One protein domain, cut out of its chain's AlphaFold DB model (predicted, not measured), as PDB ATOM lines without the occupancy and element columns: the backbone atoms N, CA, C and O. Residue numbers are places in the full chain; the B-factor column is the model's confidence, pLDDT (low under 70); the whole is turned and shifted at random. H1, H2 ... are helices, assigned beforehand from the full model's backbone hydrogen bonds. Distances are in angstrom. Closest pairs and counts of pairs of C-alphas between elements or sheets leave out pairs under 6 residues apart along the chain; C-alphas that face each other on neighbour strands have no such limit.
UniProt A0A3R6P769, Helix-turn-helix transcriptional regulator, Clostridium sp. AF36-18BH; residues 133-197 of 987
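Overview. This is residues 133 to 197 of the 987 residues of the protein "Helix-turn-helix transcriptional regulator" of Clostridium sp. AF36-18BH (UniProt A0A3R6P769). This is a small cluster of four helices packed at crossing angles, in which the short H3 sits between H1 on one side and the long H4 on the other. H4 crosses H3 with its residues 182 to 190 and runs on beyond it to residue 197, while H2 meets H3 near the tight link that joins them. The printed part has 65 residues, with H1, H2, H3 and H4 in that order and no named strand; the class is all helix. It is compact, with a radius of gyration of the C-alphas of 11.2 A, and spans 32 by 23 by 20 A.

Arrangement. H1, residues 133 to 141, is close to but not clearly touching H2, residues 148 to 158; they stand about perpendicular at 75 degrees, and their closest C-alphas, of Val 135 and Ile 151, are 6.8 A apart. H1 touches H3, residues 162 to 171, where the C-alphas of Phe 139 and Ala 169 come closest at 5.8 A; they run the same way at a steep tilt of 36 degrees, only just past shallow. H2 and H3 only just touch, with 3 pairs of C-alphas within 8 A, the closest being Ser 158 and Gly 164 at 5.8 A; their tilt is steep, 56 degrees, opposite ways. H4, residues 180 to 197, touches H3 with residues 182 to 190 alone, at a steep tilt of 52 degrees, opposite ways; the closest C-alphas, of Thr 168 and Val 186, are 6.2 A apart. H3 is the hub, touching three helices, and H1 and H4 are apart. Every O i to N i+4 pair is within hydrogen-bond range in H1, H2 and H3, and 13 of 14 are in H4.

Along the chain. H1 begins at C-alpha 133 (142.661, 202.614, 273.952) and is 12.3 A long. H2 measures 15.1 A and H3 14.2 A. H4 runs 25.5 A from C-alpha 180 (146.750, 214.463, 254.976) to C-alpha 197 (157.474, 226.874, 274.440).

Size, cuts and confidence. The two C-alphas farthest apart, of Asp 148 and Thr 196, are 33.4 A apart. The printed part has no cut and no long link. Its mean pLDDT is 88.5, and no printed residue is under 70.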
ATOM      1  N   GLY A 133     143.724 202.494 272.956       91.44
ATOM      2  CA  GLY A 133     142.661 202.614 273.952       91.44
ATOM      3  C   GLY A 133     142.475 204.060 274.409       91.44
ATOM      4  O   GLY A 133     141.354 204.575 274.366       91.44
ATOM      5  N   ASP A 134     143.566 204.733 274.777       91.62
ATOM      6  CA  ASP A 134     143.551 206.149 275.171       91.62
ATOM      7  C   ASP A 134     143.090 207.072 274.040       91.62
ATOM      8  O   ASP A 134     142.232 207.926 274.268       91.62
ATOM      9  N   VAL A 135     143.601 206.884 272.814       91.81
ATOM     10  CA  VAL A 135     143.178 207.663 271.638       91.81
ATOM     11  C   VAL A 135     141.670 207.511 271.439       91.81
ATOM     12  O   VAL A 135     140.944 208.508 271.455       91.81
ATOM     13  N   ARG A 136     141.159 206.275 271.355       91.62
ATOM     14  CA  ARG A 136     139.719 206.001 271.190       91.62
ATOM     15  C   ARG A 136     138.883 206.655 272.299       91.62
ATOM     16  O   ARG A 136     137.854 207.268 272.014       91.62
ATOM     17  N   ARG A 137     139.351 206.600 273.551       89.56
ATOM     18  CA  ARG A 137     138.706 207.235 274.714       89.56
ATOM     19  C   ARG A 137     138.722 208.768 274.637       89.56
ATOM     20  O   ARG A 137     137.746 209.398 275.043       89.56
ATOM     21  N   LEU A 138     139.781 209.387 274.107       89.31
ATOM     22  CA  LEU A 138     139.885 210.848 273.979       89.31
ATOM     23  C   LEU A 138     138.914 211.388 272.925       89.31
ATOM     24  O   LEU A 138     138.257 212.406 273.152       89.31
ATOM     25  N   PHE A 139     138.789 210.682 271.803       89.12
ATOM     26  CA  PHE A 139     137.848 211.015 270.737       89.12
ATOM     27  C   PHE A 139     136.390 210.840 271.188       89.12
ATOM     28  O   PHE A 139     135.599 211.775 271.043       89.12
ATOM     29  N   GLN A 140     136.068 209.741 271.887       87.19
ATOM     30  CA  GLN A 140     134.763 209.543 272.539       87.19
ATOM     31  C   GLN A 140     134.404 210.682 273.509       87.19
ATOM     32  O   GLN A 140     133.316 211.248 273.415       87.19
ATOM     33  N   LEU A 141     135.321 211.073 274.405       85.81
ATOM     34  CA  LEU A 141     135.118 212.215 275.315       85.81
ATOM     35  C   LEU A 141     134.930 213.544 274.562       85.81
ATOM     36  O   LEU A 141     134.284 214.461 275.070       85.81
ATOM     37  N   SER A 142     135.496 213.661 273.362       82.81
ATOM     38  CA  SER A 142     135.411 214.854 272.509       82.81
ATOM     39  C   SER A 142     134.185 214.855 271.585       82.81
ATOM     40  O   SER A 142     133.968 215.830 270.872       82.81
ATOM     41  N   GLY A 143     133.351 213.809 271.633       82.12
ATOM     42  CA  GLY A 143     132.126 213.693 270.838       82.12
ATOM     43  C   GLY A 143     132.358 213.331 269.368       82.12
ATOM     44  O   GLY A 143     131.453 213.506 268.554       82.12
ATOM     45  N   VAL A 144     133.551 212.839 269.024       83.12
ATOM     46  CA  VAL A 144     133.928 212.438 267.663       83.12
ATOM     47  C   VAL A 144     134.083 210.920 267.629       83.12
ATOM     48  O   VAL A 144     134.884 210.354 268.369       83.12
ATOM     49  N   ASN A 145     133.322 210.255 266.763       82.56
ATOM     50  CA  ASN A 145     133.523 208.837 266.479       82.56
ATOM     51  C   ASN A 145     134.652 208.694 265.454       82.56
ATOM     52  O   ASN A 145     134.607 209.345 264.413       82.56
ATOM     53  N   VAL A 146     135.622 207.831 265.747       86.88
ATOM     54  CA  VAL A 146     136.723 207.456 264.847       86.88
ATOM     55  C   VAL A 146     136.719 205.950 264.628       86.88
ATOM     56  O   VAL A 146     136.381 205.182 265.532       86.88
ATOM     57  N   THR A 147     137.081 205.537 263.420       89.50
ATOM     58  CA  THR A 147     137.301 204.136 263.054       89.50
ATOM     59  C   THR A 147     138.680 203.655 263.504       89.50
ATOM     60  O   THR A 147     139.582 204.454 263.759       89.50
ATOM     61  N   ASP A 148     138.877 202.338 263.574       89.50
ATOM     62  CA  ASP A 148     140.168 201.767 263.977       89.50
ATOM     63  C   ASP A 148     141.292 202.147 262.994       89.50
ATOM     64  O   ASP A 148     142.367 202.549 263.425       89.50
ATOM     65  N   SER A 149     141.003 202.200 261.686       88.75
ATOM     66  CA  SER A 149     141.954 202.678 260.668       88.75
ATOM     67  C   SER A 149     142.332 204.160 260.813       88.75
ATOM     68  O   SER A 149     143.413 204.551 260.373       88.75
ATOM     69  N   GLU A 150     141.465 204.997 261.392       90.75
ATOM     70  CA  GLU A 150     141.812 206.386 261.720       90.75
ATOM     71  C   GLU A 150     142.659 206.450 262.990       90.75
ATOM     72  O   GLU A 150     143.605 207.229 263.040       90.75
ATOM     73  N   ILE A 151     142.383 205.606 263.992       91.88
ATOM     74  CA  ILE A 151     143.208 205.494 265.206       91.88
ATOM     75  C   ILE A 151     144.629 205.039 264.851       91.88
ATOM     76  O   ILE A 151     145.585 205.650 265.327       91.88
ATOM     77  N   ASP A 152     144.778 204.040 263.980       91.50
ATOM     78  CA  ASP A 152     146.082 203.561 263.511       91.50
ATOM     79  C   ASP A 152     146.835 204.653 262.733       91.50
ATOM     80  O   ASP A 152     148.028 204.867 262.950       91.50
ATOM     81  N   GLY A 153     146.132 205.419 261.887       90.75
ATOM     82  CA  GLY A 153     146.693 206.594 261.213       90.75
ATOM     83  C   GLY A 153     147.150 207.680 262.194       90.75
ATOM     84  O   GLY A 153     148.270 208.179 262.091       90.75
ATOM     85  N   ILE A 154     146.321 208.008 263.188       91.56
ATOM     86  CA  ILE A 154     146.638 208.982 264.241       91.56
ATOM     87  C   ILE A 154     147.860 208.530 265.043       91.56
ATOM     88  O   ILE A 154     148.748 209.343 265.304       91.56
ATOM     89  N   LEU A 155     147.936 207.253 265.424       91.62
ATOM     90  CA  LEU A 155     149.072 206.695 266.156       91.62
ATOM     91  C   LEU A 155     150.350 206.683 265.321       91.62
ATOM     92  O   LEU A 155     151.401 207.020 265.854       91.62
ATOM     93  N   LYS A 156     150.270 206.368 264.025       90.75
ATOM     94  CA  LYS A 156     151.429 206.375 263.127       90.75
ATOM     95  C   LYS A 156     152.077 207.762 263.029       90.75
ATOM     96  O   LYS A 156     153.289 207.875 263.175       90.75
ATOM     97  N   GLU A 157     151.284 208.810 262.807       89.75
ATOM     98  CA  GLU A 157     151.815 210.169 262.612       89.75
ATOM     99  C   GLU A 157     152.154 210.868 263.952       89.75
ATOM    100  O   GLU A 157     153.089 211.664 264.029       89.75
ATOM    101  N   SER A 158     151.426 210.569 265.040       89.19
ATOM    102  CA  SER A 158     151.677 211.180 266.362       89.19
ATOM    103  C   SER A 158     152.621 210.390 267.273       89.19
ATOM    104  O   SER A 158     153.083 210.944 268.268       89.19
ATOM    105  N   VAL A 159     152.868 209.106 267.001       88.81
ATOM    106  CA  VAL A 159     153.555 208.158 267.906       88.81
ATOM    107  C   VAL A 159     152.923 208.129 269.315       88.81
ATOM    108  O   VAL A 159     153.596 207.925 270.318       88.81
ATOM    109  N   GLY A 160     151.615 208.402 269.421       89.56
ATOM    110  CA  GLY A 160     150.896 208.501 270.700       89.56
ATOM    111  C   GLY A 160     151.124 209.805 271.482       89.56
ATOM    112  O   GLY A 160     150.650 209.927 272.612       89.56
ATOM    113  N   TYR A 161     151.823 210.795 270.914       92.38
ATOM    114  CA  TYR A 161     152.168 212.062 271.569       92.38
ATOM    115  C   TYR A 161     150.922 212.853 272.039       92.38
ATOM    116  O   TYR A 161     150.166 213.352 271.194       92.38
ATOM    117  N   PRO A 162     150.706 213.054 273.360       91.69
ATOM    118  CA  PRO A 162     149.432 213.559 273.886       91.69
ATOM    119  C   PRO A 162     148.967 214.911 273.331       91.69
ATOM    120  O   PRO A 162     147.780 215.073 273.047       91.69
ATOM    121  N   LEU A 163     149.871 215.883 273.137       90.69
ATOM    122  CA  LEU A 163     149.511 217.179 272.543       90.69
ATOM    123  C   LEU A 163     149.102 217.040 271.068       90.69
ATOM    124  O   LEU A 163     148.141 217.685 270.653       90.69
ATOM    125  N   GLY A 164     149.788 216.189 270.300       91.00
ATOM    126  CA  GLY A 164     149.436 215.902 268.908       91.00
ATOM    127  C   GLY A 164     148.032 215.310 268.808       91.00
ATOM    128  O   GLY A 164     147.163 215.892 268.160       91.00
ATOM    129  N   VAL A 165     147.770 214.223 269.544       91.62
ATOM    130  CA  VAL A 165     146.449 213.571 269.584       91.62
ATOM    131  C   VAL A 165     145.353 214.542 270.053       91.62
ATOM    132  O   VAL A 165     144.272 214.578 269.464       91.62
ATOM    133  N   ALA A 166     145.618 215.377 271.064       90.25
ATOM    134  CA  ALA A 166     144.653 216.359 271.565       90.25
ATOM    135  C   ALA A 166     144.358 217.500 270.570       90.25
ATOM    136  O   ALA A 166     143.227 217.991 270.523       90.25
ATOM    137  N   ILE A 167     145.336 217.921 269.759       89.69
ATOM    138  CA  ILE A 167     145.111 218.887 268.674       89.69
ATOM    139  C   ILE A 167     144.324 218.224 267.535       89.69
ATOM    140  O   ILE A 167     143.361 218.827 267.059       89.69
ATOM    141  N   THR A 168     144.624 216.975 267.161       91.12
ATOM    142  CA  THR A 168     143.818 216.222 266.181       91.12
ATOM    143  C   THR A 168     142.362 216.086 266.635       91.12
ATOM    144  O   THR A 168     141.456 216.451 265.888       91.12
ATOM    145  N   ALA A 169     142.120 215.663 267.882       89.12
ATOM    146  CA  ALA A 169     140.776 215.514 268.447       89.12
ATOM    147  C   ALA A 169     139.988 216.837 268.531       89.12
ATOM    148  O   ALA A 169     138.760 216.826 268.518       89.12
ATOM    149  N   ARG A 170     140.679 217.986 268.584       87.88
ATOM    150  CA  ARG A 170     140.078 219.329 268.477       87.88
ATOM    151  C   ARG A 170     139.765 219.733 267.032       87.88
ATOM    152  O   ARG A 170     138.883 220.562 266.811       87.88
ATOM    153  N   CYS A 171     140.533 219.237 266.067       86.50
ATOM    154  CA  CYS A 171     140.478 219.674 264.673       86.50
ATOM    155  C   CYS A 171     139.614 218.774 263.774       86.50
ATOM    156  O   CYS A 171     139.143 219.268 262.746       86.50
ATOM    157  N   MET A 172     139.371 217.519 264.169       86.69
ATOM    158  CA  MET A 172     138.378 216.635 263.549       86.69
ATOM    159  C   MET A 172     136.946 217.023 263.936       86.69
ATOM    160  O   MET A 172     136.670 217.444 265.058       86.69
ATOM    161  N   SER A 173     136.020 216.848 262.999       79.88
ATOM    162  CA  SER A 173     134.571 216.977 263.193       79.88
ATOM    163  C   SER A 173     133.847 216.119 262.141       79.88
ATOM    164  O   SER A 173     134.507 215.630 261.226       79.88
ATOM    165  N   PRO A 174     132.514 215.924 262.197       71.50
ATOM    166  CA  PRO A 174     131.799 215.148 261.173       71.50
ATOM    167  C   PRO A 174     132.038 215.641 259.733       71.50
ATOM    168  O   PRO A 174     132.121 214.838 258.812       71.50
ATOM    169  N   ASP A 175     132.221 216.952 259.549       73.19
ATOM    170  CA  ASP A 175     132.538 217.592 258.263       73.19
ATOM    171  C   ASP A 175     134.050 217.640 257.939       73.19
ATOM    172  O   ASP A 175     134.452 218.228 256.932       73.19
ATOM    173  N   LYS A 176     134.905 217.106 258.825       80.56
ATOM    174  CA  LYS A 176     136.379 217.150 258.764       80.56
ATOM    175  C   LYS A 176     136.975 215.823 259.267       80.56
ATOM    176  O   LYS A 176     137.416 215.761 260.421       80.56
ATOM    177  N   PRO A 177     136.958 214.768 258.430       83.25
ATOM    178  CA  PRO A 177     137.553 213.473 258.754       83.25
ATOM    179  C   PRO A 177     139.088 213.546 258.797       83.25
ATOM    180  O   PRO A 177     139.690 214.586 258.522       83.25
ATOM    181  N   TRP A 178     139.729 212.425 259.127       86.81
ATOM    182  CA  TRP A 178     141.182 212.283 259.070       86.81
ATOM    183  C   TRP A 178     141.690 212.314 257.615       86.81
ATOM    184  O   TRP A 178     141.354 211.442 256.814       86.81
ATOM    185  N   THR A 179     142.502 213.319 257.265       88.00
ATOM    186  CA  THR A 179     143.111 213.478 255.927       88.00
ATOM    187  C   THR A 179     144.546 214.030 256.020       88.00
ATOM    188  O   THR A 179     144.904 214.617 257.047       88.00
ATOM    189  N   PRO A 180     145.389 213.909 254.972       87.06
ATOM    190  CA  PRO A 180     146.750 214.463 254.976       87.06
ATOM    191  C   PRO A 180     146.809 215.983 255.209       87.06
ATOM    192  O   PRO A 180     147.725 216.481 255.862       87.06
ATOM    193  N   GLU A 181     145.811 216.735 254.739       88.38
ATOM    194  CA  GLU A 181     145.709 218.184 254.958       88.38
ATOM    195  C   GLU A 181     145.430 218.513 256.433       88.38
ATOM    196  O   GLU A 181     145.923 219.516 256.960       88.38
ATOM    197  N   LEU A 182     144.673 217.651 257.123       89.31
ATOM    198  CA  LEU A 182     144.482 217.747 258.565       89.31
ATOM    199  C   LEU A 182     145.797 217.471 259.308       89.31
ATOM    200  O   LEU A 182     146.144 218.240 260.201       89.31
ATOM    201  N   VAL A 183     146.542 216.431 258.914       89.44
ATOM    202  CA  VAL A 183     147.855 216.087 259.494       89.44
ATOM    203  C   VAL A 183     148.830 217.261 259.377       89.44
ATOM    204  O   VAL A 183     149.380 217.704 260.385       89.44
ATOM    205  N   ALA A 184     148.973 217.841 258.181       88.44
ATOM    206  CA  ALA A 184     149.825 219.009 257.953       88.44
ATOM    207  C   ALA A 184     149.431 220.208 258.839       88.44
ATOM    208  O   ALA A 184     150.294 220.891 259.398       88.44
ATOM    209  N   ARG A 185     148.124 220.442 259.039       89.94
ATOM    210  CA  ARG A 185     147.634 221.484 259.952       89.94
ATOM    211  C   ARG A 185     147.932 221.171 261.424       89.94
ATOM    212  O   ARG A 185     148.294 222.087 262.161       89.94
ATOM    213  N   VAL A 186     147.791 219.917 261.861       90.44
ATOM    214  CA  VAL A 186     148.126 219.498 263.235       90.44
ATOM    215  C   VAL A 186     149.616 219.716 263.504       90.44
ATOM    216  O   VAL A 186     149.949 220.339 264.512       90.44
ATOM    217  N   TYR A 187     150.502 219.312 262.585       90.44
ATOM    218  CA  TYR A 187     151.937 219.605 262.690       90.44
ATOM    219  C   TYR A 187     152.210 221.107 262.787       90.44
ATOM    220  O   TYR A 187     152.939 221.520 263.682       90.44
ATOM    221  N   HIS A 188     151.582 221.945 261.957       90.50
ATOM    222  CA  HIS A 188     151.772 223.397 262.034       90.50
ATOM    223  C   HIS A 188     151.333 223.993 263.390       90.50
ATOM    224  O   HIS A 188     152.044 224.820 263.964       90.50
ATOM    225  N   GLU A 189     150.207 223.539 263.954       92.88
ATOM    226  CA  GLU A 189     149.754 223.965 265.289       92.88
ATOM    227  C   GLU A 189     150.680 223.461 266.423       92.88
ATOM    228  O   GLU A 189     150.857 224.170 267.417       92.88
ATOM    229  N   VAL A 190     151.324 222.295 266.269       91.62
ATOM    230  CA  VAL A 190     152.372 221.791 267.183       91.62
ATOM    231  C   VAL A 190     153.687 222.569 267.027       91.62
ATOM    232  O   VAL A 190     154.317 222.911 268.026       91.62
ATOM    233  N   PHE A 191     154.093 222.901 265.802       93.25
ATOM    234  CA  PHE A 191     155.349 223.599 265.512       93.25
ATOM    235  C   PHE A 191     155.347 225.025 266.073       93.25
ATOM    236  O   PHE A 191     156.296 225.409 266.747       93.25
ATOM    237  N   LEU A 192     154.251 225.778 265.921       90.56
ATOM    238  CA  LEU A 192     154.100 227.104 266.546       90.56
ATOM    239  C   LEU A 192     154.163 227.047 268.087       90.56
ATOM    240  O   LEU A 192     154.641 227.984 268.741       90.56
ATOM    241  N   TYR A 193     153.705 225.937 268.680       90.62
ATOM    242  CA  TYR A 193     153.846 225.688 270.112       90.62
ATOM    243  C   TYR A 193     155.300 225.374 270.492       90.62
ATOM    244  O   TYR A 193     155.810 225.989 271.427       90.62
ATOM    245  N   PHE A 194     156.000 224.497 269.764       92.31
ATOM    246  CA  PHE A 194     157.426 224.218 269.988       92.31
ATOM    247  C   PHE A 194     158.315 225.451 269.790       92.31
ATOM    248  O   PHE A 194     159.194 225.693 270.624       92.31
ATOM    249  N   GLU A 195     158.037 226.277 268.774       91.12
ATOM    250  CA  GLU A 195     158.730 227.545 268.526       91.12
ATOM    251  C   GLU A 195     158.696 228.427 269.787       91.12
ATOM    252  O   GLU A 195     159.724 228.933 270.235       91.12
ATOM    253  N   THR A 196     157.528 228.550 270.424       87.62
ATOM    254  CA  THR A 196     157.309 229.449 271.572       87.62
ATOM    255  C   THR A 196     157.669 228.828 272.930       87.62
ATOM    256  O   THR A 196     158.213 229.507 273.803       87.62
ATOM    257  N   ALA A 197     157.354 227.549 273.145       85.44
ATOM    258  CA  ALA A 197     157.474 226.874 274.440       85.44
ATOM    259  C   ALA A 197     158.847 226.226 274.680       85.44
ATOM    260  O   ALA A 197     159.187 225.950 275.837       85.44
TER     261      ALA A 197